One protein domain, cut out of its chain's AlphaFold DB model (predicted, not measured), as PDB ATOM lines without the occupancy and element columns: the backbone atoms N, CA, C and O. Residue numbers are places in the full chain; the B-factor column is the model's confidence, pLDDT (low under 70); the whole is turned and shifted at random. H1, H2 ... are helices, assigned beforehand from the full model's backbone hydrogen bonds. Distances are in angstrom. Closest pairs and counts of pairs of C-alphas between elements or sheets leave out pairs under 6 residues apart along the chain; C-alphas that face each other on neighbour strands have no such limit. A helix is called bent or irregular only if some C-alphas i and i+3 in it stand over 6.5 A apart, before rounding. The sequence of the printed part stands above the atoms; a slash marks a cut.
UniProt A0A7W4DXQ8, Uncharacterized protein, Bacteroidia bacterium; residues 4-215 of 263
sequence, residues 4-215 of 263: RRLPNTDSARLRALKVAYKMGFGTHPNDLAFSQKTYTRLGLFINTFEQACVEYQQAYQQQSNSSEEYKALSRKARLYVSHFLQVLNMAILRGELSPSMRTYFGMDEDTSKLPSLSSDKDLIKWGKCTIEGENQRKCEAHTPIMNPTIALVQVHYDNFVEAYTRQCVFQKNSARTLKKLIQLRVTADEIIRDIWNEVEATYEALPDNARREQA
ATOM      1  N   ARG A   4     -13.384 -18.040 -65.128       83.69
ATOM      2  CA  ARG A   4     -12.249 -18.476 -64.316       83.69
ATOM      3  C   ARG A   4     -11.855 -17.387 -63.324       83.69
ATOM      4  O   ARG A   4     -11.683 -16.229 -63.708       83.69
ATOM      5  N   ARG A   5     -11.655 -17.751 -62.055       84.94
ATOM      6  CA  ARG A   5     -11.197 -16.811 -61.022       84.94
ATOM      7  C   ARG A   5      -9.987 -17.364 -60.286       84.94
ATOM      8  O   ARG A   5     -10.099 -18.384 -59.619       84.94
ATOM      9  N   LEU A   6      -8.859 -16.653 -60.366       87.25
ATOM     10  CA  LEU A   6      -7.662 -17.002 -59.599       87.25
ATOM     11  C   LEU A   6      -7.943 -16.961 -58.085       87.25
ATOM     12  O   LEU A   6      -8.729 -16.116 -57.631       87.25
ATOM     13  N   PRO A   7      -7.310 -17.845 -57.294       90.00
ATOM     14  CA  PRO A   7      -7.500 -17.874 -55.852       90.00
ATOM     15  C   PRO A   7      -7.096 -16.549 -55.202       90.00
ATOM     16  O   PRO A   7      -6.031 -16.001 -55.464       90.00
ATOM     17  N   ASN A   8      -7.944 -16.025 -54.320       88.31
ATOM     18  CA  ASN A   8      -7.700 -14.752 -53.642       88.31
ATOM     19  C   ASN A   8      -7.036 -14.920 -52.266       88.31
ATOM     20  O   ASN A   8      -6.282 -14.041 -51.848       88.31
ATOM     21  N   THR A   9      -7.281 -16.034 -51.572       90.69
ATOM     22  CA  THR A   9      -6.691 -16.336 -50.259       90.69
ATOM     23  C   THR A   9      -5.489 -17.268 -50.375       90.69
ATOM     24  O   THR A   9      -5.414 -18.104 -51.275       90.69
ATOM     25  N   ASP A  10      -4.561 -17.178 -49.420       91.25
ATOM     26  CA  ASP A  10      -3.397 -18.075 -49.355       91.25
ATOM     27  C   ASP A  10      -3.810 -19.539 -49.180       91.25
ATOM     28  O   ASP A  10      -3.248 -20.429 -49.810       91.25
ATOM     29  N   SER A  11      -4.872 -19.784 -48.408       90.25
ATOM     30  CA  SER A  11      -5.458 -21.116 -48.247       90.25
ATOM     31  C   SER A  11      -6.015 -21.680 -49.556       90.25
ATOM     32  O   SER A  11      -5.869 -22.873 -49.818       90.25
ATOM     33  N   ALA A  12      -6.632 -20.843 -50.396       90.62
ATOM     34  CA  ALA A  12      -7.153 -21.263 -51.690       90.62
ATOM     35  C   ALA A  12      -6.021 -21.496 -52.703       90.62
ATOM     36  O   ALA A  12      -6.070 -22.491 -53.423       90.62
ATOM     37  N   ARG A  13      -4.973 -20.655 -52.703       93.00
ATOM     38  CA  ARG A  13      -3.748 -20.883 -53.496       93.00
ATOM     39  C   ARG A  13      -3.092 -22.208 -53.128       93.00
ATOM     40  O   ARG A  13      -2.860 -23.041 -53.997       93.00
ATOM     41  N   LEU A  14      -2.858 -22.436 -51.833       93.94
ATOM     42  CA  LEU A  14      -2.236 -23.664 -51.342       93.94
ATOM     43  C   LEU A  14      -3.082 -24.896 -51.689       93.94
ATOM     44  O   LEU A  14      -2.539 -25.917 -52.101       93.94
ATOM     45  N   ARG A  15      -4.413 -24.797 -51.579       92.62
ATOM     46  CA  ARG A  15      -5.325 -25.873 -51.984       92.62
ATOM     47  C   ARG A  15      -5.217 -26.176 -53.478       92.62
ATOM     48  O   ARG A  15      -5.086 -27.344 -53.823       92.62
ATOM     49  N   ALA A  16      -5.247 -25.159 -54.341       91.56
ATOM     50  CA  ALA A  16      -5.126 -25.339 -55.789       91.56
ATOM     51  C   ALA A  16      -3.794 -26.015 -56.164       91.56
ATOM     52  O   ALA A  16      -3.790 -27.006 -56.890       91.56
ATOM     53  N   LEU A  17      -2.683 -25.550 -55.583       93.75
ATOM     54  CA  LEU A  17      -1.354 -26.136 -55.781       93.75
ATOM     55  C   LEU A  17      -1.286 -27.596 -55.298       93.75
ATOM     56  O   LEU A  17      -0.758 -28.450 -56.005       93.75
ATOM     57  N   LYS A  18      -1.858 -27.913 -54.126       93.75
ATOM     58  CA  LYS A  18      -1.902 -29.287 -53.590       93.75
ATOM     59  C   LYS A  18      -2.746 -30.228 -54.442       93.75
ATOM     60  O   LYS A  18      -2.355 -31.378 -54.627       93.75
ATOM     61  N   VAL A  19      -3.884 -29.759 -54.956       92.50
ATOM     62  CA  VAL A  19      -4.736 -30.547 -55.860       92.50
ATOM     63  C   VAL A  19      -3.972 -30.868 -57.143       92.50
ATOM     64  O   VAL A  19      -3.857 -32.042 -57.487       92.50
ATOM     65  N   ALA A  20      -3.368 -29.865 -57.787       91.19
ATOM     66  CA  ALA A  20      -2.575 -30.076 -58.997       91.19
ATOM     67  C   ALA A  20      -1.380 -31.018 -58.757       91.19
ATOM     68  O   ALA A  20      -1.134 -31.925 -59.550       91.19
ATOM     69  N   TYR A  21      -0.681 -30.869 -57.628       92.44
ATOM     70  CA  TYR A  21       0.441 -31.738 -57.269       92.44
ATOM     71  C   TYR A  21      -0.003 -33.191 -57.047       92.44
ATOM     72  O   TYR A  21       0.628 -34.121 -57.542       92.44
ATOM     73  N   LYS A  22      -1.138 -33.404 -56.365       91.69
ATOM     74  CA  LYS A  22      -1.703 -34.743 -56.148       91.69
ATOM     75  C   LYS A  22      -2.108 -35.416 -57.464       91.69
ATOM     76  O   LYS A  22      -1.885 -36.614 -57.612       91.69
ATOM     77  N   MET A  23      -2.664 -34.657 -58.411       88.06
ATOM     78  CA  MET A  23      -3.000 -35.177 -59.741       88.06
ATOM     79  C   MET A  23      -1.752 -35.649 -60.494       88.06
ATOM     80  O   MET A  23      -1.779 -36.731 -61.070       88.06
ATOM     81  N   GLY A  24      -0.641 -34.908 -60.424       84.25
ATOM     82  CA  GLY A  24       0.620 -35.324 -61.050       84.25
ATOM     83  C   GLY A  24       1.292 -36.535 -60.394       84.25
ATOM     84  O   GLY A  24       2.027 -37.250 -61.061       84.25
ATOM     85  N   PHE A  25       1.013 -36.815 -59.116       82.62
ATOM     86  CA  PHE A  25       1.511 -38.023 -58.446       82.62
ATOM     87  C   PHE A  25       0.717 -39.287 -58.813       82.62
ATOM     88  O   PHE A  25       1.286 -40.369 -58.900       82.62
ATOM     89  N   GLY A  26      -0.604 -39.168 -58.992       77.75
ATOM     90  CA  GLY A  26      -1.491 -40.309 -59.252       77.75
ATOM     91  C   GLY A  26      -1.701 -40.659 -60.726       77.75
ATOM     92  O   GLY A  26      -2.343 -41.664 -61.014       77.75
ATOM     93  N   THR A  27      -1.195 -39.839 -61.647       82.38
ATOM     94  CA  THR A  27      -1.455 -39.957 -63.089       82.38
ATOM     95  C   THR A  27      -0.147 -40.223 -63.828       82.38
ATOM     96  O   THR A  27       0.892 -39.675 -63.457       82.38
ATOM     97  N   HIS A  28      -0.171 -41.061 -64.867       82.19
ATOM     98  CA  HIS A  28       1.012 -41.282 -65.700       82.19
ATOM     99  C   HIS A  28       1.412 -39.964 -66.402       82.19
ATOM    100  O   HIS A  28       0.518 -39.216 -66.805       82.19
ATOM    101  N   PRO A  29       2.712 -39.661 -66.605       79.81
ATOM    102  CA  PRO A  29       3.151 -38.392 -67.202       79.81
ATOM    103  C   PRO A  29       2.511 -38.042 -68.555       79.81
ATOM    104  O   PRO A  29       2.343 -36.867 -68.858       79.81
ATOM    105  N   ASN A  30       2.130 -39.048 -69.348       78.00
ATOM    106  CA  ASN A  30       1.474 -38.850 -70.650       78.00
ATOM    107  C   ASN A  30      -0.017 -38.487 -70.544       78.00
ATOM    108  O   ASN A  30      -0.553 -37.890 -71.469       78.00
ATOM    109  N   ASP A  31      -0.668 -38.838 -69.435       82.62
ATOM    110  CA  ASP A  31      -2.101 -38.599 -69.212       82.62
ATOM    111  C   ASP A  31      -2.341 -37.318 -68.391       82.62
ATOM    112  O   ASP A  31      -3.479 -36.933 -68.109       82.62
ATOM    113  N   LEU A  32      -1.260 -36.651 -67.971       88.56
ATOM    114  CA  LEU A  32      -1.314 -35.427 -67.193       88.56
ATOM    115  C   LEU A  32      -1.682 -34.243 -68.091       88.56
ATOM    116  O   LEU A  32      -1.021 -33.965 -69.086       88.56
ATOM    117  N   ALA A  33      -2.698 -33.481 -67.689       88.69
ATOM    118  CA  ALA A  33      -3.179 -32.331 -68.457       88.69
ATOM    119  C   ALA A  33      -2.276 -31.080 -68.389       88.69
ATOM    120  O   ALA A  33      -2.689 -29.997 -68.789       88.69
ATOM    121  N   PHE A  34      -1.069 -31.198 -67.833       90.62
ATOM    122  CA  PHE A  34      -0.075 -30.130 -67.793       90.62
ATOM    123  C   PHE A  34       1.340 -30.713 -67.880       90.62
ATOM    124  O   PHE A  34       1.588 -31.869 -67.545       90.62
ATOM    125  N   SER A  35       2.279 -29.903 -68.351       91.62
ATOM    126  CA  SER A  35       3.651 -30.270 -68.672       91.62
ATOM    127  C   SER A  35       4.445 -30.720 -67.448       91.62
ATOM    128  O   SER A  35       4.369 -30.137 -66.360       91.62
ATOM    129  N   GLN A  36       5.348 -31.677 -67.670       90.12
ATOM    130  CA  GLN A  36       6.327 -32.117 -66.677       90.12
ATOM    131  C   GLN A  36       7.185 -30.958 -66.140       90.12
ATOM    132  O   GLN A  36       7.531 -30.938 -64.959       90.12
ATOM    133  N   LYS A  37       7.490 -29.952 -66.975       92.62
ATOM    134  CA  LYS A  37       8.217 -28.740 -66.553       92.62
ATOM    135  C   LYS A  37       7.455 -27.995 -65.451       92.62
ATOM    136  O   LYS A  37       8.046 -27.596 -64.444       92.62
ATOM    137  N   THR A  38       6.150 -27.831 -65.639       93.00
ATOM    138  CA  THR A  38       5.251 -27.150 -64.704       93.00
ATOM    139  C   THR A  38       5.079 -27.975 -63.424       93.00
ATOM    140  O   THR A  38       5.138 -27.415 -62.328       93.00
ATOM    141  N   TYR A  39       5.011 -29.307 -63.530       93.19
ATOM    142  CA  TYR A  39       4.996 -30.210 -62.371       93.19
ATOM    143  C   TYR A  39       6.269 -30.123 -61.516       93.19
ATOM    144  O   TYR A  39       6.188 -29.982 -60.295       93.19
ATOM    145  N   THR A  40       7.456 -30.142 -62.130       92.81
ATOM    146  CA  THR A  40       8.721 -30.000 -61.393       92.81
ATOM    147  C   THR A  40       8.820 -28.633 -60.713       92.81
ATOM    148  O   THR A  40       9.191 -28.559 -59.540       92.81
ATOM    149  N   ARG A  41       8.426 -27.548 -61.400       94.81
ATOM    150  CA  ARG A  41       8.364 -26.197 -60.810       94.81
ATOM    151  C   ARG A  41       7.424 -26.160 -59.599       94.81
ATOM    152  O   ARG A  41       7.787 -25.597 -58.569       94.81
ATOM    153  N   LEU A  42       6.251 -26.787 -59.705       94.75
ATOM    154  CA  LEU A  42       5.282 -26.916 -58.617       94.75
ATOM    155  C   LEU A  42       5.862 -27.684 -57.419       94.75
ATOM    156  O   LEU A  42       5.759 -27.205 -56.291       94.75
ATOM    157  N   GLY A  43       6.499 -28.833 -57.653       93.25
ATOM    158  CA  GLY A  43       7.073 -29.670 -56.594       93.25
ATOM    159  C   GLY A  43       8.184 -28.978 -55.799       93.25
ATOM    160  O   GLY A  43       8.219 -29.078 -54.573       93.25
ATOM    161  N   LEU A  44       9.045 -28.207 -56.470       94.75
ATOM    162  CA  LEU A  44      10.088 -27.412 -55.806       94.75
ATOM    163  C   LEU A  44       9.510 -26.245 -54.987       94.75
ATOM    164  O   LEU A  44      10.102 -25.824 -53.995       94.75
ATOM    165  N   PHE A  45       8.352 -25.722 -55.393       96.19
ATOM    166  CA  PHE A  45       7.749 -24.532 -54.796       96.19
ATOM    167  C   PHE A  45       6.797 -24.842 -53.632       96.19
ATOM    168  O   PHE A  45       6.793 -24.118 -52.635       96.19
ATOM    169  N   ILE A  46       5.996 -25.908 -53.724       94.44
ATOM    170  CA  ILE A  46       4.835 -26.136 -52.848       94.44
ATOM    171  C   ILE A  46       5.183 -26.147 -51.352       94.44
ATOM    172  O   ILE A  46       4.513 -25.481 -50.564       94.44
ATOM    173  N   ASN A  47       6.280 -26.809 -50.977       94.75
ATOM    174  CA  ASN A  47       6.732 -26.886 -49.587       94.75
ATOM    175  C   ASN A  47       7.183 -25.518 -49.061       94.75
ATOM    176  O   ASN A  47       6.872 -25.155 -47.928       94.75
ATOM    177  N   THR A  48       7.870 -24.729 -49.893       96.38
ATOM    178  CA  THR A  48       8.335 -23.386 -49.511       96.38
ATOM    179  C   THR A  48       7.165 -22.431 -49.276       96.38
ATOM    180  O   THR A  48       7.185 -21.640 -48.330       96.38
ATOM    181  N   PHE A  49       6.113 -22.537 -50.096       96.75
ATOM    182  CA  PHE A  49       4.907 -21.731 -49.946       96.75
ATOM    183  C   PHE A  49       4.091 -22.146 -48.720       96.75
ATOM    184  O   PHE A  49       3.638 -21.284 -47.967       96.75
ATOM    185  N   GLU A  50       3.946 -23.451 -48.475       95.88
ATOM    186  CA  GLU A  50       3.271 -23.975 -47.284       95.88
ATOM    187  C   GLU A  50       3.960 -23.517 -45.996       95.88
ATOM    188  O   GLU A  50       3.304 -22.973 -45.105       95.88
ATOM    189  N   GLN A  51       5.286 -23.651 -45.926       96.44
ATOM    190  CA  GLN A  51       6.077 -23.178 -44.792       96.44
ATOM    191  C   GLN A  51       5.895 -21.675 -44.570       96.44
ATOM    192  O   GLN A  51       5.627 -21.254 -43.448       96.44
ATOM    193  N   ALA A  52       5.955 -20.859 -45.627       96.25
ATOM    194  CA  ALA A  52       5.756 -19.416 -45.506       96.25
ATOM    195  C   ALA A  52       4.345 -19.039 -45.012       96.25
ATOM    196  O   ALA A  52       4.202 -18.089 -44.239       96.25
ATOM    197  N   CYS A  53       3.309 -19.782 -45.419       95.00
ATOM    198  CA  CYS A  53       1.947 -19.593 -44.907       95.00
ATOM    199  C   CYS A  53       1.878 -19.863 -43.397       95.00
ATOM    200  O   CYS A  53       1.323 -19.053 -42.650       95.00
ATOM    201  N   VAL A  54       2.469 -20.975 -42.948       95.88
ATOM    202  CA  VAL A  54       2.501 -21.365 -41.530       95.88
ATOM    203  C   VAL A  54       3.321 -20.372 -40.703       95.88
ATOM    204  O   VAL A  54       2.847 -19.912 -39.667       95.88
ATOM    205  N   GLU A  55       4.508 -19.982 -41.176       95.38
ATOM    206  CA  GLU A  55       5.372 -18.982 -40.531       95.38
ATOM    207  C   GLU A  55       4.634 -17.653 -40.313       95.38
ATOM    208  O   GLU A  55       4.690 -17.072 -39.227       95.38
ATOM    209  N   TYR A  56       3.922 -17.164 -41.335       96.44
ATOM    210  CA  TYR A  56       3.138 -15.935 -41.221       96.44
ATOM    211  C   TYR A  56       1.988 -16.085 -40.222       96.44
ATOM    212  O   TYR A  56       1.816 -15.223 -39.359       96.44
ATOM    213  N   GLN A  57       1.235 -17.186 -40.290       94.62
ATOM    214  CA  GLN A  57       0.125 -17.439 -39.372       94.62
ATOM    215  C   GLN A  57       0.595 -17.490 -37.912       94.62
ATOM    216  O   GLN A  57      -0.020 -16.870 -37.045       94.62
ATOM    217  N   GLN A  58       1.708 -18.175 -37.641       95.50
ATOM    218  CA  GLN A  58       2.300 -18.252 -36.305       95.50
ATOM    219  C   GLN A  58       2.778 -16.880 -35.814       95.50
ATOM    220  O   GLN A  58       2.450 -16.485 -34.694       95.50
ATOM    221  N   ALA A  59       3.498 -16.126 -36.651       94.44
ATOM    222  CA  ALA A  59       3.982 -14.791 -36.298       94.44
ATOM    223  C   ALA A  59       2.825 -13.816 -36.006       94.44
ATOM    224  O   ALA A  59       2.876 -13.058 -35.036       94.44
ATOM    225  N   TYR A  60       1.762 -13.868 -36.811       94.19
ATOM    226  CA  TYR A  60       0.568 -13.051 -36.615       94.19
ATOM    227  C   TYR A  60      -0.173 -13.421 -35.323       94.19
ATOM    228  O   TYR A  60      -0.561 -12.537 -34.557       94.19
ATOM    229  N   GLN A  61      -0.318 -14.718 -35.030       94.81
ATOM    230  CA  GLN A  61      -0.961 -15.178 -33.800       94.81
ATOM    231  C   GLN A  61      -0.188 -14.730 -32.555       94.81
ATOM    232  O   GLN A  61      -0.792 -14.244 -31.602       94.81
ATOM    233  N   GLN A  62       1.146 -14.837 -32.568       93.00
ATOM    234  CA  GLN A  62       1.995 -14.369 -31.467       93.00
ATOM    235  C   GLN A  62       1.832 -12.863 -31.224       93.00
ATOM    236  O   GLN A  62       1.632 -12.436 -30.086       93.00
ATOM    237  N   GLN A  63       1.837 -12.062 -32.296       92.75
ATOM    238  CA  GLN A  63       1.597 -10.619 -32.216       92.75
ATOM    239  C   GLN A  63       0.208 -10.296 -31.642       92.75
ATOM    240  O   GLN A  63       0.075  -9.372 -30.837       92.75
ATOM    241  N   SER A  64      -0.824 -11.030 -32.067       92.75
ATOM    242  CA  SER A  64      -2.199 -10.829 -31.603       92.75
ATOM    243  C   SER A  64      -2.345 -11.176 -30.122       92.75
ATOM    244  O   SER A  64      -2.856 -10.363 -29.354       92.75
ATOM    245  N   ASN A  65      -1.839 -12.340 -29.708       91.75
ATOM    246  CA  ASN A  65      -1.927 -12.820 -28.328       91.75
ATOM    247  C   ASN A  65      -1.212 -11.876 -27.349       91.75
ATOM    248  O   ASN A  65      -1.722 -11.606 -26.268       91.75
ATOM    249  N   SER A  66      -0.055 -11.326 -27.736       91.12
ATOM    250  CA  SER A  66       0.697 -10.400 -26.877       91.12
ATOM    251  C   SER A  66       0.096  -8.987 -26.825       91.12
ATOM    252  O   SER A  66       0.398  -8.214 -25.913       91.12
ATOM    253  N   SER A  67      -0.785  -8.632 -27.769       92.56
ATOM    254  CA  SER A  67      -1.312  -7.268 -27.887       92.56
ATOM    255  C   SER A  67      -2.173  -6.850 -26.696       92.56
ATOM    256  O   SER A  67      -2.122  -5.685 -26.298       92.56
ATOM    257  N   GLU A  68      -2.967  -7.762 -26.134       93.62
ATOM    258  CA  GLU A  68      -3.852  -7.455 -25.007       93.62
ATOM    259  C   GLU A  68      -3.059  -7.164 -23.729       93.62
ATOM    260  O   GLU A  68      -3.250  -6.120 -23.101       93.62
ATOM    261  N   GLU A  69      -2.099  -8.033 -23.408       94.12
ATOM    262  CA  GLU A  69      -1.190  -7.867 -22.274       94.12
ATOM    263  C   GLU A  69      -0.410  -6.547 -22.379       94.12
ATOM    264  O   GLU A  69      -0.398  -5.745 -21.444       94.12
ATOM    265  N   TYR A  70       0.161  -6.259 -23.554       96.38
ATOM    266  CA  TYR A  70       0.871  -5.005 -23.803       96.38
ATOM    267  C   TYR A  70      -0.035  -3.772 -23.606       96.38
ATOM    268  O   TYR A  70       0.376  -2.802 -22.965       96.38
ATOM    269  N   LYS A  71      -1.289  -3.801 -24.084       95.69
ATOM    270  CA  LYS A  71      -2.247  -2.695 -23.885       95.69
ATOM    271  C   LYS A  71      -2.566  -2.475 -22.407       95.69
ATOM    272  O   LYS A  71      -2.708  -1.326 -21.980       95.69
ATOM    273  N   ALA A  72      -2.697  -3.551 -21.631       96.56
ATOM    274  CA  ALA A  72      -2.944  -3.467 -20.197       96.56
ATOM    275  C   ALA A  72      -1.745  -2.853 -19.454       96.56
ATOM    276  O   ALA A  72      -1.927  -1.945 -18.638       96.56
ATOM    277  N   LEU A  73      -0.526  -3.290 -19.783       97.38
ATOM    278  CA  LEU A  73       0.713  -2.771 -19.197       97.38
ATOM    279  C   LEU A  73       0.953  -1.301 -19.562       97.38
ATOM    280  O   LEU A  73       1.200  -0.492 -18.670       97.38
ATOM    281  N   SER A  74       0.771  -0.923 -20.832       97.19
ATOM    282  CA  SER A  74       0.875   0.472 -21.294       97.19
ATOM    283  C   SER A  74      -0.114   1.391 -20.568       97.19
ATOM    284  O   SER A  74       0.258   2.461 -20.082       97.19
ATOM    285  N   ARG A  75      -1.368   0.949 -20.386       97.25
ATOM    286  CA  ARG A  75      -2.377   1.714 -19.635       97.25
ATOM    287  C   ARG A  75      -1.985   1.902 -18.171       97.25
ATOM    288  O   ARG A  75      -2.143   3.004 -17.651       97.25
ATOM    289  N   LYS A  76      -1.477   0.851 -17.514       97.06
ATOM    290  CA  LYS A  76      -1.007   0.936 -16.123       97.06
ATOM    291  C   LYS A  76       0.192   1.873 -15.999       97.06
ATOM    292  O   LYS A  76       0.147   2.773 -15.169       97.06
ATOM    293  N   ALA A  77       1.214   1.725 -16.839       97.81
ATOM    294  CA  ALA A  77       2.380   2.608 -16.823       97.81
ATOM    295  C   ALA A  77       1.979   4.080 -17.019       97.81
ATOM    296  O   ALA A  77       2.372   4.935 -16.227       97.81
ATOM    297  N   ARG A  78       1.107   4.369 -17.994       97.50
ATOM    298  CA  ARG A  78       0.575   5.720 -18.227       97.50
ATOM    299  C   ARG A  78      -0.148   6.284 -17.006       97.50
ATOM    300  O   ARG A  78       0.075   7.440 -16.658       97.50
ATOM    301  N   LEU A  79      -0.996   5.478 -16.366       97.06
ATOM    302  CA  LEU A  79      -1.724   5.876 -15.161       97.06
ATOM    303  C   LEU A  79      -0.757   6.269 -14.039       97.06
ATOM    304  O   LEU A  79      -0.893   7.352 -13.478       97.06
ATOM    305  N   TYR A  80       0.227   5.420 -13.735       97.62
ATOM    306  CA  TYR A  80       1.156   5.652 -12.627       97.62
ATOM    307  C   TYR A  80       2.094   6.833 -12.871       97.62
ATOM    308  O   TYR A  80       2.258   7.657 -11.974       97.62
ATOM    309  N   VAL A  81       2.651   6.962 -14.080       97.25
ATOM    310  CA  VAL A  81       3.501   8.110 -14.442       97.25
ATOM    311  C   VAL A  81       2.696   9.411 -14.385       97.25
ATOM    312  O   VAL A  81       3.125  10.375 -13.754       97.25
ATOM    313  N   SER A  82       1.489   9.435 -14.969       96.38
ATOM    314  CA  SER A  82       0.618  10.618 -14.925       96.38
ATOM    315  C   SER A  82       0.242  10.995 -13.494       96.38
ATOM    316  O   SER A  82       0.277  12.172 -13.141       96.38
ATOM    317  N   HIS A  83      -0.131  10.012 -12.672       96.25
ATOM    318  CA  HIS A  83      -0.558  10.251 -11.298       96.25
ATOM    319  C   HIS A  83       0.598  10.777 -10.439       96.25
ATOM    320  O   HIS A  83       0.406  11.721  -9.680       96.25
ATOM    321  N   PHE A  84       1.810  10.245 -10.611       97.38
ATOM    322  CA  PHE A  84       2.990  10.742  -9.905       97.38
ATOM    323  C   PHE A  84       3.251  12.229 -10.194       97.38
ATOM    324  O   PHE A  84       3.380  13.032  -9.269       97.38
ATOM    325  N   LEU A  85       3.244  12.622 -11.473       95.50
ATOM    326  CA  LEU A  85       3.446  14.020 -11.875       95.50
ATOM    327  C   LEU A  85       2.302  14.938 -11.413       95.50
ATOM    328  O   LEU A  85       2.532  16.093 -11.050       95.50
ATOM    329  N   GLN A  86       1.065  14.435 -11.379       95.81
ATOM    330  CA  GLN A  86      -0.069  15.157 -10.789       95.81
ATOM    331  C   GLN A  86       0.142  15.408  -9.297       95.81
ATOM    332  O   GLN A  86      -0.085  16.520  -8.830       95.81
ATOM    333  N   VAL A  87       0.598  14.402  -8.553       95.81
ATOM    334  CA  VAL A  87       0.826  14.505  -7.107       95.81
ATOM    335  C   VAL A  87       1.962  15.469  -6.792       95.81
ATOM    336  O   VAL A  87       1.815  16.270  -5.872       95.81
ATOM    337  N   LEU A  88       3.026  15.477  -7.599       94.81
ATOM    338  CA  LEU A  88       4.065  16.504  -7.533       94.81
ATOM    339  C   LEU A  88       3.465  17.911  -7.672       94.81
ATOM    340  O   LEU A  88       3.694  18.768  -6.822       94.81
ATOM    341  N   ASN A  89       2.653  18.144  -8.707       94.69
ATOM    342  CA  ASN A  89       2.013  19.444  -8.910       94.69
ATOM    343  C   ASN A  89       1.055  19.812  -7.768       94.69
ATOM    344  O   ASN A  89       1.015  20.972  -7.364       94.69
ATOM    345  N   MET A  90       0.321  18.844  -7.215       94.31
ATOM    346  CA  MET A  90      -0.546  19.072  -6.056       94.31
ATOM    347  C   MET A  90       0.250  19.412  -4.790       94.31
ATOM    348  O   MET A  90      -0.173  20.279  -4.036       94.31
ATOM    349  N   ALA A  91       1.397  18.771  -4.557       93.62
ATOM    350  CA  ALA A  91       2.274  19.091  -3.430       93.62
ATOM    351  C   ALA A  91       2.856  20.511  -3.548       93.62
ATOM    352  O   ALA A  91       2.899  21.243  -2.562       93.62
ATOM    353  N   ILE A  92       3.209  20.940  -4.765       93.44
ATOM    354  CA  ILE A  92       3.626  22.326  -5.025       93.44
ATOM    355  C   ILE A  92       2.466  23.298  -4.779       93.44
ATOM    356  O   ILE A  92       2.646  24.317  -4.121       93.44
ATOM    357  N   LEU A  93       1.257  22.974  -5.251       93.81
ATOM    358  CA  LEU A  93       0.069  23.809  -5.049       93.81
ATOM    359  C   LEU A  93      -0.290  23.972  -3.563       93.81
ATOM    360  O   LEU A  93      -0.757  25.035  -3.164       93.81
ATOM    361  N   ARG A  94      -0.049  22.945  -2.738       94.12
ATOM    362  CA  ARG A  94      -0.226  23.007  -1.276       94.12
ATOM    363  C   ARG A  94       0.895  23.758  -0.544       94.12
ATOM    364  O   ARG A  94       0.758  24.002   0.649       94.12
ATOM    365  N   GLY A  95       1.985  24.113  -1.227       91.75
ATOM    366  CA  GLY A  95       3.156  24.748  -0.617       91.75
ATOM    367  C   GLY A  95       4.076  23.784   0.141       91.75
ATOM    368  O   GLY A  95       4.946  24.234   0.879       91.75
ATOM    369  N   GLU A  96       3.911  22.468  -0.034       92.00
ATOM    370  CA  GLU A  96       4.790  21.448   0.566       92.00
ATOM    371  C   GLU A  96       6.134  21.357  -0.170       92.00
ATOM    372  O   GLU A  96       7.147  20.977   0.414       92.00
ATOM    373  N   LEU A  97       6.141  21.691  -1.464       92.12
ATOM    374  CA  LEU A  97       7.308  21.649  -2.339       92.12
ATOM    375  C   LEU A  97       7.468  22.971  -3.094       92.12
ATOM    376  O   LEU A  97       6.485  23.584  -3.506       92.12
ATOM    377  N   SER A  98       8.717  23.375  -3.331       92.69
ATOM    378  CA  SER A  98       9.033  24.531  -4.179       92.69
ATOM    379  C   SER A  98       8.661  24.268  -5.652       92.69
ATOM    380  O   SER A  98       8.873  23.151  -6.131       92.69
ATOM    381  N   PRO A  99       8.189  25.275  -6.414       92.62
ATOM    382  CA  PRO A  99       8.023  25.181  -7.869       92.62
ATOM    383  C   PRO A  99       9.282  24.730  -8.621       92.62
ATOM    384  O   PRO A  99       9.166  23.996  -9.603       92.62
ATOM    385  N   SER A 100      10.472  25.074  -8.110       92.31
ATOM    386  CA  SER A 100      11.760  24.663  -8.690       92.31
ATOM    387  C   SER A 100      11.939  23.144  -8.765       92.31
ATOM    388  O   SER A 100      12.683  22.642  -9.603       92.31
ATOM    389  N   MET A 101      11.185  22.377  -7.967       92.44
ATOM    390  CA  MET A 101      11.210  20.910  -7.982       92.44
ATOM    391  C   MET A 101      10.775  20.306  -9.325       92.44
ATOM    392  O   MET A 101      11.053  19.137  -9.585       92.44
ATOM    393  N   ARG A 102      10.099  21.074 -10.191       92.69
ATOM    394  CA  ARG A 102       9.704  20.632 -11.538       92.69
ATOM    395  C   ARG A 102      10.898  20.391 -12.464       92.69
ATOM    396  O   ARG A 102      10.811  19.512 -13.326       92.69
ATOM    397  N   THR A 103      12.012  21.095 -12.259       93.56
ATOM    398  CA  THR A 103      13.200  20.994 -13.129       93.56
ATOM    399  C   THR A 103      13.862  19.627 -13.084       93.56
ATOM    400  O   THR A 103      14.266  19.130 -14.133       93.56
ATOM    401  N   TYR A 104      13.871  18.956 -11.925       93.69
ATOM    402  CA  TYR A 104      14.373  17.578 -11.784       93.69
ATOM    403  C   TYR A 104      13.679  16.598 -12.737       93.69
ATOM    404  O   TYR A 104      14.260  15.605 -13.161       93.69
ATOM    405  N   PHE A 105      12.430  16.884 -13.103       93.56
ATOM    406  CA  PHE A 105      11.630  16.054 -13.997       93.56
ATOM    407  C   PHE A 105      11.676  16.525 -15.457       93.56
ATOM    408  O   PHE A 105      10.994  15.946 -16.302       93.56
ATOM    409  N   GLY A 106      12.450  17.570 -15.770       90.19
ATOM    410  CA  GLY A 106      12.509  18.187 -17.096       90.19
ATOM    411  C   GLY A 106      11.251  18.981 -17.462       90.19
ATOM    412  O   GLY A 106      10.948  19.131 -18.648       90.19
ATOM    413  N   MET A 107      10.494  19.437 -16.460       91.50
ATOM    414  CA  MET A 107       9.326  20.299 -16.632       91.50
ATOM    415  C   MET A 107       9.681  21.754 -16.322       91.50
ATOM    416  O   MET A 107      10.602  22.030 -15.556       91.50
ATOM    417  N   ASP A 108       8.925  22.668 -16.919       90.19
ATOM    418  CA  ASP A 108       9.049  24.103 -16.676       90.19
ATOM    419  C   ASP A 108       8.604  24.468 -15.248       90.19
ATOM    420  O   ASP A 108       7.620  23.921 -14.745       90.19
ATOM    421  N   GLU A 109       9.328  25.376 -14.588       89.19
ATOM    422  CA  GLU A 109       9.062  25.761 -13.190       89.19
ATOM    423  C   GLU A 109       7.737  26.513 -13.050       89.19
ATOM    424  O   GLU A 109       6.952  26.233 -12.131       89.19
ATOM    425  N   ASP A 110       7.473  27.402 -14.007       86.62
ATOM    426  CA  ASP A 110       6.345  28.333 -14.006       86.62
ATOM    427  C   ASP A 110       5.049  27.693 -14.522       86.62
ATOM    428  O   ASP A 110       3.944  28.183 -14.266       86.62
ATOM    429  N   THR A 111       5.153  26.557 -15.216       86.81
ATOM    430  CA  THR A 111       4.015  25.917 -15.875       86.81
ATOM    431  C   THR A 111       3.618  24.600 -15.201       86.81
ATOM    432  O   THR A 111       4.321  23.598 -15.255       86.81
ATOM    433  N   SER A 112       2.389  24.524 -14.676       85.00
ATOM    434  CA  SER A 112       1.821  23.282 -14.103       85.00
ATOM    435  C   SER A 112       1.286  22.287 -15.155       85.00
ATOM    436  O   SER A 112       0.527  21.364 -14.835       85.00
ATOM    437  N   LYS A 113       1.623  22.472 -16.433       89.56
ATOM    438  CA  LYS A 113       1.104  21.659 -17.537       89.56
ATOM    439  C   LYS A 113       1.811  20.312 -17.556       89.56
ATOM    440  O   LYS A 113       3.029  20.238 -17.672       89.56
ATOM    441  N   LEU A 114       1.026  19.242 -17.493       90.12
ATOM    442  CA  LEU A 114       1.557  17.888 -17.572       90.12
ATOM    443  C   LEU A 114       2.014  17.552 -18.997       90.12
ATOM    444  O   LEU A 114       1.382  17.986 -19.970       90.12
ATOM    445  N   PRO A 115       3.070  16.738 -19.133       90.81
ATOM    446  CA  PRO A 115       3.479  16.231 -20.426       90.81
ATOM    447  C   PRO A 115       2.423  15.301 -21.028       90.81
ATOM    448  O   PRO A 115       1.706  14.585 -20.326       90.81
ATOM    449  N   SER A 116       2.357  15.280 -22.358       91.94
ATOM    450  CA  SER A 116       1.554  14.287 -23.069       91.94
ATOM    451  C   SER A 116       2.181  12.904 -22.903       91.94
ATOM    452  O   SER A 116       3.378  12.742 -23.115       91.94
ATOM    453  N   LEU A 117       1.364  11.905 -22.564       93.44
ATOM    454  CA  LEU A 117       1.757  10.492 -22.471       93.44
ATOM    455  C   LEU A 117       1.009   9.627 -23.502       93.44
ATOM    456  O   LEU A 117       0.864   8.414 -23.324       93.44
ATOM    457  N   SER A 118       0.462  10.253 -24.550       91.19
ATOM    458  CA  SER A 118      -0.397   9.579 -25.532       91.19
ATOM    459  C   SER A 118       0.371   8.593 -26.409       91.19
ATOM    460  O   SER A 118      -0.146   7.514 -26.701       91.19
ATOM    461  N   SER A 119       1.599   8.939 -26.808       94.75
ATOM    462  CA  SER A 119       2.480   8.060 -27.579       94.75
ATOM    463  C   SER A 119       3.325   7.183 -26.661       94.75
ATOM    464  O   SER A 119       3.758   7.628 -25.599       94.75
ATOM    465  N   ASP A 120       3.648   5.965 -27.098       94.38
ATOM    466  CA  ASP A 120       4.590   5.101 -26.376       94.38
ATOM    467  C   ASP A 120       5.962   5.757 -26.227       94.38
ATOM    468  O   ASP A 120       6.589   5.643 -25.181       94.38
ATOM    469  N   LYS A 121       6.419   6.486 -27.254       95.31
ATOM    470  CA  LYS A 121       7.695   7.212 -27.199       95.31
ATOM    471  C   LYS A 121       7.691   8.267 -26.097       95.31
ATOM    472  O   LYS A 121       8.688   8.416 -25.393       95.31
ATOM    473  N   ASP A 122       6.568   8.962 -25.940       95.62
ATOM    474  CA  ASP A 122       6.412   9.971 -24.899       95.62
ATOM    475  C   ASP A 122       6.368   9.308 -23.523       95.62
ATOM    476  O   ASP A 122       7.045   9.763 -22.607       95.62
ATOM    477  N   LEU A 123       5.641   8.194 -23.385       97.19
ATOM    478  CA  LEU A 123       5.577   7.438 -22.136       97.19
ATOM    479  C   LEU A 123       6.945   6.875 -21.724       97.19
ATOM    480  O   LEU A 123       7.289   6.935 -20.547       97.19
ATOM    481  N   ILE A 124       7.748   6.390 -22.677       97.31
ATOM    482  CA  ILE A 124       9.128   5.948 -22.429       97.31
ATOM    483  C   ILE A 124       9.975   7.123 -21.931       97.31
ATOM    484  O   ILE A 124      10.622   7.031 -20.890       97.31
ATOM    485  N   LYS A 125       9.945   8.250 -22.651       96.38
ATOM    486  CA  LYS A 125      10.724   9.441 -22.296       96.38
ATOM    487  C   LYS A 125      10.354   9.955 -20.904       96.38
ATOM    488  O   LYS A 125      11.222  10.087 -20.048       96.38
ATOM    489  N   TRP A 126       9.075  10.233 -20.675       96.56
ATOM    490  CA  TRP A 126       8.603  10.850 -19.437       96.56
ATOM    491  C   TRP A 126       8.585   9.888 -18.258       96.56
ATOM    492  O   TRP A 126       8.821  10.328 -17.138       96.56
ATOM    493  N   GLY A 127       8.379   8.590 -18.486       96.94
ATOM    494  CA  GLY A 127       8.556   7.578 -17.447       96.94
ATOM    495  C   GLY A 127       9.994   7.564 -16.931       96.94
ATOM    496  O   GLY A 127      10.207   7.653 -15.724       96.94
ATOM    497  N   LYS A 128      10.977   7.586 -17.840       96.81
ATOM    498  CA  LYS A 128      12.397   7.689 -17.483       96.81
ATOM    499  C   LYS A 128      12.721   8.990 -16.740       96.81
ATOM    500  O   LYS A 128      13.280   8.923 -15.650       96.81
ATOM    501  N   CYS A 129      12.307  10.146 -17.270       96.25
ATOM    502  CA  CYS A 129      12.506  11.440 -16.600       96.25
ATOM    503  C   CYS A 129      11.861  11.481 -15.204       96.25
ATOM    504  O   CYS A 129      12.445  12.028 -14.278       96.25
ATOM    505  N   THR A 130      10.684  10.868 -15.035       96.38
ATOM    506  CA  THR A 130      10.006  10.769 -13.732       96.38
ATOM    507  C   THR A 130      10.838   9.991 -12.715       96.38
ATOM    508  O   THR A 130      11.027  10.442 -11.588       96.38
ATOM    509  N   ILE A 131      11.352   8.828 -13.116       97.00
ATOM    510  CA  ILE A 131      12.148   7.952 -12.249       97.00
ATOM    511  C   ILE A 131      13.484   8.603 -11.891       97.00
ATOM    512  O   ILE A 131      13.855   8.646 -10.720       97.00
ATOM    513  N   GLU A 132      14.194   9.138 -12.884       96.88
ATOM    514  CA  GLU A 132      15.493   9.785 -12.681       96.88
ATOM    515  C   GLU A 132      15.369  11.050 -11.825       96.88
ATOM    516  O   GLU A 132      16.145  11.217 -10.885       96.88
ATOM    517  N   GLY A 133      14.358  11.885 -12.082       95.81
ATOM    518  CA  GLY A 133      14.129  13.116 -11.330       95.81
ATOM    519  C   GLY A 133      13.839  12.869  -9.852       95.81
ATOM    520  O   GLY A 133      14.444  13.496  -8.987       95.81
ATOM    521  N   GLU A 134      12.978  11.902  -9.525       95.88
ATOM    522  CA  GLU A 134      12.696  11.595  -8.118       95.88
ATOM    523  C   GLU A 134      13.890  10.927  -7.422       95.88
ATOM    524  O   GLU A 134      14.132  11.172  -6.239       95.88
ATOM    525  N   ASN A 135      14.676  10.119  -8.139       94.88
ATOM    526  CA  ASN A 135      15.910   9.557  -7.588       94.88
ATOM    527  C   ASN A 135      16.936  10.655  -7.268       94.88
ATOM    528  O   ASN A 135      17.546  10.608  -6.202       94.88
ATOM    529  N   GLN A 136      17.077  11.670  -8.126       95.56
ATOM    530  CA  GLN A 136      17.925  12.836  -7.847       95.56
ATOM    531  C   GLN A 136      17.435  13.613  -6.621       95.56
ATOM    532  O   GLN A 136      18.215  13.866  -5.705       95.56
ATOM    533  N   ARG A 137      16.128  13.888  -6.533       94.62
ATOM    534  CA  ARG A 137      15.528  14.546  -5.358       94.62
ATOM    535  C   ARG A 137      15.798  13.776  -4.065       94.62
ATOM    536  O   ARG A 137      16.140  14.375  -3.046       94.62
ATOM    537  N   LYS A 138      15.695  12.445  -4.099       92.19
ATOM    538  CA  LYS A 138      16.039  11.586  -2.955       92.19
ATOM    539  C   LYS A 138      17.517  11.670  -2.577       92.19
ATOM    540  O   LYS A 138      17.820  11.711  -1.387       92.19
ATOM    541  N   CYS A 139      18.425  11.698  -3.555       92.50
ATOM    542  CA  CYS A 139      19.859  11.869  -3.306       92.50
ATOM    543  C   CYS A 139      20.174  13.214  -2.638       92.50
ATOM    544  O   CYS A 139      21.050  13.276  -1.782       92.50
ATOM    545  N   GLU A 140      19.420  14.263  -2.965       93.81
ATOM    546  CA  GLU A 140      19.523  15.593  -2.352       93.81
ATOM    547  C   GLU A 140      18.707  15.730  -1.052       93.81
ATOM    548  O   GLU A 140      18.416  16.835  -0.591       93.81
ATOM    549  N   ALA A 141      18.326  14.603  -0.441       91.69
ATOM    550  CA  ALA A 141      17.594  14.523   0.824       91.69
ATOM    551  C   ALA A 141      16.246  15.271   0.838       91.69
ATOM    552  O   ALA A 141      15.754  15.665   1.897       91.69
ATOM    553  N   HIS A 142      15.620  15.459  -0.326       91.06
ATOM    554  CA  HIS A 142      14.288  16.049  -0.409       91.06
ATOM    555  C   HIS A 142      13.209  15.048   0.009       91.06
ATOM    556  O   HIS A 142      13.367  13.831  -0.130       91.06
ATOM    557  N   THR A 143      12.073  15.559   0.490       89.31
ATOM    558  CA  THR A 143      10.947  14.716   0.903       89.31
ATOM    559  C   THR A 143      10.391  13.930  -0.293       89.31
ATOM    560  O   THR A 143       9.991  14.544  -1.292       89.31
ATOM    561  N   PRO A 144      10.346  12.586  -0.208       91.19
ATOM    562  CA  PRO A 144       9.901  11.749  -1.308       91.19
ATOM    563  C   PRO A 144       8.384  11.784  -1.474       91.19
ATOM    564  O   PRO A 144       7.627  11.887  -0.505       91.19
ATOM    565  N   ILE A 145       7.929  11.613  -2.712       92.69
ATOM    566  CA  ILE A 145       6.506  11.435  -3.009       92.69
ATOM    567  C   ILE A 145       6.120   9.978  -2.737       92.69
ATOM    568  O   ILE A 145       6.713   9.038  -3.272       92.69
ATOM    569  N   MET A 146       5.107   9.790  -1.890       88.50
ATOM    570  CA  MET A 146       4.744   8.467  -1.372       88.50
ATOM    571  C   MET A 146       3.546   7.821  -2.076       88.50
ATOM    572  O   MET A 146       3.408   6.606  -2.016       88.50
ATOM    573  N   ASN A 147       2.692   8.589  -2.759       91.75
ATOM    574  CA  ASN A 147       1.461   8.075  -3.365       91.75
ATOM    575  C   ASN A 147       1.280   8.605  -4.795       91.75
ATOM    576  O   ASN A 147       0.770   9.710  -4.944       91.75
ATOM    577  N   PRO A 148       1.646   7.836  -5.839       94.06
ATOM    578  CA  PRO A 148       2.313   6.532  -5.778       94.06
ATOM    579  C   PRO A 148       3.795   6.661  -5.399       94.06
ATOM    580  O   PRO A 148       4.428   7.674  -5.689       94.06
ATOM    581  N   THR A 149       4.370   5.624  -4.785       95.88
ATOM    582  CA  THR A 149       5.820   5.574  -4.560       95.88
ATOM    583  C   THR A 149       6.553   5.440  -5.892       95.88
ATOM    584  O   THR A 149       6.094   4.752  -6.807       95.88
ATOM    585  N   ILE A 150       7.746   6.032  -5.991       96.00
ATOM    586  CA  ILE A 150       8.554   5.925  -7.216       96.00
ATOM    587  C   ILE A 150       8.916   4.483  -7.578       96.00
ATOM    588  O   ILE A 150       8.969   4.144  -8.753       96.00
ATOM    589  N   ALA A 151       9.081   3.610  -6.579       96.12
ATOM    590  CA  ALA A 151       9.332   2.189  -6.802       96.12
ATOM    591  C   ALA A 151       8.159   1.515  -7.536       96.12
ATOM    592  O   ALA A 151       8.371   0.729  -8.455       96.12
ATOM    593  N   LEU A 152       6.917   1.860  -7.182       96.69
ATOM    594  CA  LEU A 152       5.731   1.333  -7.854       96.69
ATOM    595  C   LEU A 152       5.615   1.855  -9.294       96.69
ATOM    596  O   LEU A 152       5.276   1.095 -10.203       96.69
ATOM    597  N   VAL A 153       5.937   3.135  -9.512       97.50
ATOM    598  CA  VAL A 153       6.010   3.728 -10.858       97.50
ATOM    599  C   VAL A 153       7.061   3.003 -11.701       97.50
ATOM    600  O   VAL A 153       6.762   2.622 -12.831       97.50
ATOM    601  N   GLN A 154       8.246   2.755 -11.138       97.75
ATOM    602  CA  GLN A 154       9.341   2.053 -11.802       97.75
ATOM    603  C   GLN A 154       8.948   0.629 -12.209       97.75
ATOM    604  O   GLN A 154       9.095   0.282 -13.375       97.75
ATOM    605  N   VAL A 155       8.347  -0.160 -11.313       98.06
ATOM    606  CA  VAL A 155       7.886  -1.525 -11.636       98.06
ATOM    607  C   VAL A 155       6.910  -1.527 -12.816       98.06
ATOM    608  O   VAL A 155       7.019  -2.345 -13.730       98.06
ATOM    609  N   HIS A 156       5.935  -0.615 -12.830       97.94
ATOM    610  CA  HIS A 156       4.977  -0.543 -13.933       97.94
ATOM    611  C   HIS A 156       5.598  -0.032 -15.234       97.94
ATOM    612  O   HIS A 156       5.222  -0.508 -16.305       97.94
ATOM    613  N   TYR A 157       6.533   0.910 -15.140       98.12
ATOM    614  CA  TYR A 157       7.289   1.420 -16.274       98.12
ATOM    615  C   TYR A 157       8.167   0.332 -16.907       98.12
ATOM    616  O   TYR A 157       8.065   0.112 -18.112       98.12
ATOM    617  N   ASP A 158       8.945  -0.400 -16.109       98.00
ATOM    618  CA  ASP A 158       9.856  -1.446 -16.585       98.00
ATOM    619  C   ASP A 158       9.085  -2.573 -17.289       98.00
ATOM    620  O   ASP A 158       9.398  -2.924 -18.429       98.00
ATOM    621  N   ASN A 159       7.984  -3.042 -16.683       97.69
ATOM    622  CA  ASN A 159       7.090  -4.029 -17.300       97.69
ATOM    623  C   ASN A 159       6.527  -3.544 -18.649       97.69
ATOM    624  O   ASN A 159       6.376  -4.320 -19.596       97.69
ATOM    625  N   PHE A 160       6.192  -2.254 -18.758       97.94
ATOM    626  CA  PHE A 160       5.740  -1.668 -20.017       97.94
ATOM    627  C   PHE A 160       6.861  -1.613 -21.061       97.94
ATOM    628  O   PHE A 160       6.609  -1.963 -22.213       97.94
ATOM    629  N   VAL A 161       8.078  -1.203 -20.693       97.69
ATOM    630  CA  VAL A 161       9.219  -1.110 -21.621       97.69
ATOM    631  C   VAL A 161       9.596  -2.486 -22.170       97.69
ATOM    632  O   VAL A 161       9.828  -2.628 -23.378       97.69
ATOM    633  N   GLU A 162       9.600  -3.512 -21.321       96.75
ATOM    634  CA  GLU A 162       9.817  -4.897 -21.737       96.75
ATOM    635  C   GLU A 162       8.728  -5.348 -22.724       96.75
ATOM    636  O   GLU A 162       9.025  -5.790 -23.840       96.75
ATOM    637  N   ALA A 163       7.454  -5.146 -22.366       96.38
ATOM    638  CA  ALA A 163       6.326  -5.505 -23.220       96.38
ATOM    639  C   ALA A 163       6.323  -4.740 -24.553       96.38
ATOM    640  O   ALA A 163       6.024  -5.326 -25.594       96.38
ATOM    641  N   TYR A 164       6.683  -3.455 -24.549       96.31
ATOM    642  CA  TYR A 164       6.816  -2.628 -25.748       96.31
ATOM    643  C   TYR A 164       7.918  -3.156 -26.672       96.31
ATOM    644  O   TYR A 164       7.705  -3.300 -27.879       96.31
ATOM    645  N   THR A 165       9.076  -3.505 -26.110       95.25
ATOM    646  CA  THR A 165      10.203  -4.067 -26.868       95.25
ATOM    647  C   THR A 165       9.809  -5.394 -27.511       95.25
ATOM    648  O   THR A 165       9.996  -5.585 -28.716       95.25
ATOM    649  N   ARG A 166       9.172  -6.278 -26.737       95.19
ATOM    650  CA  ARG A 166       8.636  -7.556 -27.218       95.19
ATOM    651  C   ARG A 166       7.602  -7.354 -28.332       95.19
ATOM    652  O   ARG A 166       7.692  -7.997 -29.379       95.19
ATOM    653  N   GLN A 167       6.678  -6.407 -28.166       94.44
ATOM    654  CA  GLN A 167       5.664  -6.097 -29.175       94.44
ATOM    655  C   GLN A 167       6.286  -5.566 -30.474       94.44
ATOM    656  O   GLN A 167       5.880  -5.972 -31.564       94.44
ATOM    657  N   CYS A 168       7.314  -4.719 -30.382       94.69
ATOM    658  CA  CYS A 168       8.066  -4.252 -31.547       94.69
ATOM    659  C   CYS A 168       8.742  -5.411 -32.296       94.69
ATOM    660  O   CYS A 168       8.756  -5.425 -33.528       94.69
ATOM    661  N   VAL A 169       9.295  -6.391 -31.575       96.00
ATOM    662  CA  VAL A 169       9.895  -7.591 -32.179       96.00
ATOM    663  C   VAL A 169       8.837  -8.419 -32.911       96.00
ATOM    664  O   VAL A 169       9.052  -8.779 -34.070       96.00
ATOM    665  N   PHE A 170       7.672  -8.660 -32.303       95.06
ATOM    666  CA  PHE A 170       6.584  -9.392 -32.959       95.06
ATOM    667  C   PHE A 170       6.071  -8.686 -34.216       95.06
ATOM    668  O   PHE A 170       5.919  -9.329 -35.254       95.06
ATOM    669  N   GLN A 171       5.886  -7.364 -34.168       94.44
ATOM    670  CA  GLN A 171       5.484  -6.575 -35.337       94.44
ATOM    671  C   GLN A 171       6.510  -6.669 -36.475       94.44
ATOM    672  O   GLN A 171       6.137  -6.906 -37.624       94.44
ATOM    673  N   LYS A 172       7.808  -6.538 -36.167       96.12
ATOM    674  CA  LYS A 172       8.886  -6.687 -37.160       96.12
ATOM    675  C   LYS A 172       8.907  -8.089 -37.768       96.12
ATOM    676  O   LYS A 172       9.047  -8.225 -38.983       96.12
ATOM    677  N   ASN A 173       8.743  -9.124 -36.945       95.56
ATOM    678  CA  ASN A 173       8.715 -10.512 -37.402       95.56
ATOM    679  C   ASN A 173       7.519 -10.785 -38.322       95.56
ATOM    680  O   ASN A 173       7.717 -11.332 -39.404       95.56
ATOM    681  N   SER A 174       6.319 -10.348 -37.934       95.38
ATOM    682  CA  SER A 174       5.090 -10.475 -38.728       95.38
ATOM    683  C   SER A 174       5.183  -9.721 -40.060       95.38
ATOM    684  O   SER A 174       4.867 -10.263 -41.117       95.38
ATOM    685  N   ALA A 175       5.726  -8.498 -40.052       96.06
ATOM    686  CA  ALA A 175       5.959  -7.732 -41.276       96.06
ATOM    687  C   ALA A 175       6.955  -8.429 -42.220       96.06
ATOM    688  O   ALA A 175       6.757  -8.457 -43.437       96.06
ATOM    689  N   ARG A 176       8.020  -9.028 -41.671       96.75
ATOM    690  CA  ARG A 176       9.021  -9.774 -42.444       96.75
ATOM    691  C   ARG A 176       8.426 -11.029 -43.084       96.75
ATOM    692  O   ARG A 176       8.637 -11.246 -44.278       96.75
ATOM    693  N   THR A 177       7.700 -11.848 -42.321       95.69
ATOM    694  CA  THR A 177       7.074 -13.077 -42.842       95.69
ATOM    695  C   THR A 177       5.986 -12.754 -43.860       95.69
ATOM    696  O   THR A 177       5.932 -13.393 -44.909       95.69
ATOM    697  N   LEU A 178       5.205 -11.692 -43.638       95.88
ATOM    698  CA  LEU A 178       4.228 -11.202 -44.609       95.88
ATOM    699  C   LEU A 178       4.889 -10.766 -45.922       95.88
ATOM    700  O   LEU A 178       4.409 -11.123 -46.994       95.88
ATOM    701  N   LYS A 179       6.005 -10.027 -45.863       96.88
ATOM    702  CA  LYS A 179       6.736  -9.601 -47.066       96.88
ATOM    703  C   LYS A 179       7.232 -10.801 -47.880       96.88
ATOM    704  O   LYS A 179       7.046 -10.820 -49.095       96.88
ATOM    705  N   LYS A 180       7.806 -11.809 -47.211       95.94
ATOM    706  CA  LYS A 180       8.217 -13.080 -47.835       95.94
ATOM    707  C   LYS A 180       7.018 -13.782 -48.482       95.94
ATOM    708  O   LYS A 180       7.093 -14.176 -49.640       95.94
ATOM    709  N   LEU A 181       5.891 -13.873 -47.775       95.38
ATOM    710  CA  LEU A 181       4.674 -14.498 -48.292       95.38
ATOM    711  C   LEU A 181       4.119 -13.763 -49.520       95.38
ATOM    712  O   LEU A 181       3.759 -14.411 -50.495       95.38
ATOM    713  N   ILE A 182       4.101 -12.425 -49.520       95.19
ATOM    714  CA  ILE A 182       3.654 -11.616 -50.666       95.19
ATOM    715  C   ILE A 182       4.490 -11.905 -51.915       95.19
ATOM    716  O   ILE A 182       3.926 -12.054 -52.994       95.19
ATOM    717  N   GLN A 183       5.812 -12.021 -51.776       95.62
ATOM    718  CA  GLN A 183       6.683 -12.374 -52.901       95.62
ATOM    719  C   GLN A 183       6.342 -13.764 -53.451       95.62
ATOM    720  O   GLN A 183       6.223 -13.936 -54.661       95.62
ATOM    721  N   LEU A 184       6.104 -14.735 -52.568       96.12
ATOM    722  CA  LEU A 184       5.731 -16.087 -52.981       96.12
ATOM    723  C   LEU A 184       4.318 -16.159 -53.583       96.12
ATOM    724  O   LEU A 184       4.087 -17.000 -54.443       96.12
ATOM    725  N   ARG A 185       3.379 -15.279 -53.198       95.38
ATOM    726  CA  ARG A 185       2.037 -15.214 -53.815       95.38
ATOM    727  C   ARG A 185       2.113 -14.958 -55.317       95.38
ATOM    728  O   ARG A 185       1.346 -15.563 -56.052       95.38
ATOM    729  N   VAL A 186       3.045 -14.112 -55.766       95.88
ATOM    730  CA  VAL A 186       3.246 -13.832 -57.198       95.88
ATOM    731  C   VAL A 186       3.641 -15.111 -57.930       95.88
ATOM    732  O   VAL A 186       2.977 -15.507 -58.884       95.88
ATOM    733  N   THR A 187       4.650 -15.822 -57.423       95.31
ATOM    734  CA  THR A 187       5.094 -17.102 -57.988       95.31
ATOM    735  C   THR A 187       3.997 -18.170 -57.938       95.31
ATOM    736  O   THR A 187       3.849 -18.946 -58.879       95.31
ATOM    737  N   ALA A 188       3.209 -18.211 -56.860       95.75
ATOM    738  CA  ALA A 188       2.073 -19.118 -56.734       95.75
ATOM    739  C   ALA A 188       1.010 -18.833 -57.805       95.75
ATOM    740  O   ALA A 188       0.558 -19.761 -58.469       95.75
ATOM    741  N   ASP A 189       0.641 -17.564 -57.993       95.12
ATOM    742  CA  ASP A 189      -0.361 -17.146 -58.976       95.12
ATOM    743  C   ASP A 189       0.112 -17.419 -60.413       95.12
ATOM    744  O   ASP A 189      -0.690 -17.843 -61.245       95.12
ATOM    745  N   GLU A 190       1.409 -17.261 -60.696       95.69
ATOM    746  CA  GLU A 190       2.010 -17.668 -61.972       95.69
ATOM    747  C   GLU A 190       1.892 -19.173 -62.212       95.69
ATOM    748  O   GLU A 190       1.364 -19.575 -63.243       95.69
ATOM    749  N   ILE A 191       2.325 -20.005 -61.257       95.19
ATOM    750  CA  ILE A 191       2.264 -21.469 -61.392       95.19
ATOM    751  C   ILE A 191       0.813 -21.932 -61.562       95.19
ATOM    752  O   ILE A 191       0.530 -22.761 -62.421       95.19
ATOM    753  N   ILE A 192      -0.121 -21.380 -60.778       94.44
ATOM    754  CA  ILE A 192      -1.549 -21.702 -60.888       94.44
ATOM    755  C   ILE A 192      -2.074 -21.321 -62.272       94.44
ATOM    756  O   ILE A 192      -2.770 -22.117 -62.900       94.44
ATOM    757  N   ARG A 193      -1.742 -20.123 -62.763       94.88
ATOM    758  CA  ARG A 193      -2.162 -19.665 -64.090       94.88
ATOM    759  C   ARG A 193      -1.614 -20.565 -65.195       94.88
ATOM    760  O   ARG A 193      -2.372 -20.901 -66.099       94.88
ATOM    761  N   ASP A 194      -0.341 -20.936 -65.118       95.19
ATOM    762  CA  ASP A 194       0.315 -21.787 -66.112       95.19
ATOM    763  C   ASP A 194      -0.360 -23.171 -66.147       95.19
ATOM    764  O   ASP A 194      -0.811 -23.601 -67.205       95.19
ATOM    765  N   ILE A 195      -0.582 -23.796 -64.979       93.81
ATOM    766  CA  ILE A 195      -1.322 -25.068 -64.865       93.81
ATOM    767  C   ILE A 195      -2.728 -24.938 -65.456       93.81
ATOM    768  O   ILE A 195      -3.153 -25.786 -66.231       93.81
ATOM    769  N   TRP A 196      -3.471 -23.891 -65.093       93.31
ATOM    770  CA  TRP A 196      -4.851 -23.721 -65.550       93.31
ATOM    771  C   TRP A 196      -4.940 -23.522 -67.061       93.31
ATOM    772  O   TRP A 196      -5.827 -24.093 -67.686       93.31
ATOM    773  N   ASN A 197      -4.014 -22.762 -67.651       93.38
ATOM    774  CA  ASN A 197      -3.949 -22.584 -69.100       93.38
ATOM    775  C   ASN A 197      -3.649 -23.911 -69.818       93.38
ATOM    776  O   ASN A 197      -4.310 -24.227 -70.802       93.38
ATOM    777  N   GLU A 198      -2.682 -24.691 -69.327       93.25
ATOM    778  CA  GLU A 198      -2.304 -25.981 -69.925       93.25
ATOM    779  C   GLU A 198      -3.440 -27.017 -69.822       93.25
ATOM    780  O   GLU A 198      -3.757 -27.704 -70.796       93.25
ATOM    781  N   VAL A 199      -4.122 -27.061 -68.673       91.75
ATOM    782  CA  VAL A 199      -5.289 -27.927 -68.453       91.75
ATOM    783  C   VAL A 199      -6.438 -27.542 -69.385       91.75
ATOM    784  O   VAL A 199      -7.036 -28.413 -70.014       91.75
ATOM    785  N   GLU A 200      -6.754 -26.248 -69.498       89.56
ATOM    786  CA  GLU A 200      -7.830 -25.773 -70.375       89.56
ATOM    787  C   GLU A 200      -7.525 -26.032 -71.858       89.56
ATOM    788  O   GLU A 200      -8.445 -26.402 -72.586       89.56
ATOM    789  N   ALA A 201      -6.260 -25.919 -72.280       91.69
ATOM    790  CA  ALA A 201      -5.824 -26.243 -73.640       91.69
ATOM    791  C   ALA A 201      -5.926 -27.749 -73.945       91.69
ATOM    792  O   ALA A 201      -6.376 -28.141 -75.017       91.69
ATOM    793  N   THR A 202      -5.576 -28.612 -72.985       90.38
ATOM    794  CA  THR A 202      -5.658 -30.076 -73.158       90.38
ATOM    795  C   THR A 202      -7.097 -30.548 -73.395       90.38
ATOM    796  O   THR A 202      -7.339 -31.473 -74.167       90.38
ATOM    797  N   TYR A 203      -8.069 -29.901 -72.747       87.94
ATOM    798  CA  TYR A 203      -9.487 -30.257 -72.833       87.94
ATOM    799  C   TYR A 203     -10.299 -29.342 -73.761       87.94
ATOM    800  O   TYR A 203     -11.527 -29.371 -73.713       87.94
ATOM    801  N   GLU A 204      -9.648 -28.537 -74.605       88.00
ATOM    802  CA  GLU A 204     -10.318 -27.588 -75.504       88.00
ATOM    803  C   GLU A 204     -11.242 -28.280 -76.521       88.00
ATOM    804  O   GLU A 204     -12.299 -27.753 -76.850       88.00
ATOM    805  N   ALA A 205     -10.897 -29.499 -76.946       87.94
ATOM    806  CA  ALA A 205     -11.704 -30.290 -77.877       87.94
ATOM    807  C   ALA A 205     -12.993 -30.880 -77.261       87.94
ATOM    808  O   ALA A 205     -13.814 -31.443 -77.986       87.94
ATOM    809  N   LEU A 206     -13.177 -30.799 -75.935       87.25
ATOM    810  CA  LEU A 206     -14.356 -31.334 -75.248       87.25
ATOM    811  C   LEU A 206     -15.491 -30.297 -75.157       87.25
ATOM    812  O   LEU A 206     -15.227 -29.098 -75.058       87.25
ATOM    813  N   PRO A 207     -16.763 -30.740 -75.070       88.00
ATOM    814  CA  PRO A 207     -17.893 -29.848 -74.820       88.00
ATOM    815  C   PRO A 207     -17.712 -29.032 -73.535       88.00
ATOM    816  O   PRO A 207     -17.216 -29.543 -72.528       88.00
ATOM    817  N   ASP A 208     -18.204 -27.792 -73.519       81.19
ATOM    818  CA  ASP A 208     -17.966 -26.822 -72.438       81.19
ATOM    819  C   ASP A 208     -18.313 -27.309 -71.026       81.19
ATOM    820  O   ASP A 208     -17.671 -26.903 -70.054       81.19
ATOM    821  N   ASN A 209     -19.337 -28.152 -70.877       83.12
ATOM    822  CA  ASN A 209     -19.699 -28.741 -69.585       83.12
ATOM    823  C   ASN A 209     -18.665 -29.787 -69.129       83.12
ATOM    824  O   ASN A 209     -18.190 -29.715 -67.996       83.12
ATOM    825  N   ALA A 210     -18.268 -30.699 -70.021       84.56
ATOM    826  CA  ALA A 210     -17.289 -31.749 -69.734       84.56
ATOM    827  C   ALA A 210     -15.880 -31.172 -69.518       84.56
ATOM    828  O   ALA A 210     -15.184 -31.559 -68.580       84.56
ATOM    829  N   ARG A 211     -15.491 -30.174 -70.325       86.06
ATOM    830  CA  ARG A 211     -14.235 -29.428 -70.173       86.06
ATOM    831  C   ARG A 211     -14.115 -28.804 -68.783       86.06
ATOM    832  O   ARG A 211     -13.097 -28.968 -68.116       86.06
ATOM    833  N   ARG A 212     -15.172 -28.128 -68.317       84.88
ATOM    834  CA  ARG A 212     -15.204 -27.500 -66.986       84.88
ATOM    835  C   ARG A 212     -15.171 -28.522 -65.858       84.88
ATOM    836  O   ARG A 212     -14.474 -28.286 -64.875       84.88
ATOM    837  N   GLU A 213     -15.903 -29.627 -65.978       86.81
ATOM    838  CA  GLU A 213     -15.873 -30.698 -64.975       86.81
ATOM    839  C   GLU A 213     -14.460 -31.276 -64.837       86.81
ATOM    840  O   GLU A 213     -13.934 -31.400 -63.730       86.81
ATOM    841  N   GLN A 214     -13.808 -31.553 -65.964       87.06
ATOM    842  CA  GLN A 214     -12.468 -32.112 -65.965       87.06
ATOM    843  C   GLN A 214     -11.431 -31.107 -65.445       87.06
ATOM    844  O   GLN A 214     -10.608 -31.461 -64.603       87.06
ATOM    845  N   ALA A 215     -11.518 -29.834 -65.835       87.06
ATOM    846  CA  ALA A 215     -10.664 -28.769 -65.309       87.06
ATOM    847  C   ALA A 215     -10.852 -28.547 -63.792       87.06
ATOM    848  O   ALA A 215      -9.879 -28.311 -63.069       87.06
TER     849      ALA A 215
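What this domain is: This is residues 4 to 215 of the 263 residues of an uncharacterized protein of Bacteroidia bacterium (UniProt A0A7W4DXQ8). A long, slender rod is made by two very long helices, H2 and H5, that run side by side in opposite directions, with shorter helices packed on the pair at both ends. Near one end H1 packs on H2 and H5, and H6 folds back on H5; near the other end H4 packs on both long helices and H3 packs on H4, while between these ends the long pair runs alone. The printed part has 212 residues with six named helices, H1 to H6 in chain order, and no named strand; the class is all helix. The whole is extended, with a radius of gyration of the C-alphas of 30.7 A and spans of 96 by 27 by 20 A.

Where its parts are: H1, residues 10 to 26, is 24.4 A long and begins at C-alpha 10, (-3.397, -18.075, -49.355). H2, residues 36 to 93, was assigned as one helix by its hydrogen bonds but is bent: C-alphas 44 and 47 are 7.1 A apart. Its arms are H2a, residues 36 to 44, and H2b, residues 47 to 93, 67.8 A long; their lines stand at 35.4 degrees, only just a steep tilt. H2b is irregular, with C-alphas 65 and 68 6.6 A apart, and has a kink of 33 degrees near residue 69. H3 is residues 99 to 105, and H4, residues 120 to 139, is 28.5 A long. H5, residues 150 to 202, is 76.5 A long. H6, residues 208 to 215, ends at C-alpha 215, (-10.664, -28.769, -65.309).

How they stand to each other: H5 is the hub, and H1, H2b, H4 and H5 form a bundle, a group of helices packed together lengthwise. H5 touches H2b at a shallow tilt of 25 degrees, opposite ways; their closest C-alphas, Ala 77 and His 156, are 5.0 A apart. H1 touches H5 at a steep tilt of 44 degrees, closest at C-alphas 17 and 192, 6.8 A. H6 touches residues 196 to 200 of H5, closest at C-alphas 215 and 199, 6.3 A. H4 and H5 form a helical hairpin, with C-alphas 127 and 157 closest at 6.4 A. H3 touches H4 at a steep tilt of 61 degrees, closest at C-alphas 104 and 133, 4.5 A. H1 and H4 are apart. Each O i to N i+4 pair is within hydrogen-bond range in H1, H2a, H4 and H6, against 41 of 43 in H2b, 47 of 49 in H5 and 0 of 3 in H3, where 3 of 4 O i to N i+3 pairs are.

The domain as a whole: The two farthest C-alphas, of Gly 95 and Ala 205, are 96.0 A apart. The printed part has no cut. The link from H3 to H4, residues 106 to 119, is long. Mean pLDDT of the printed part is 93.0, and no printed residue is under 70.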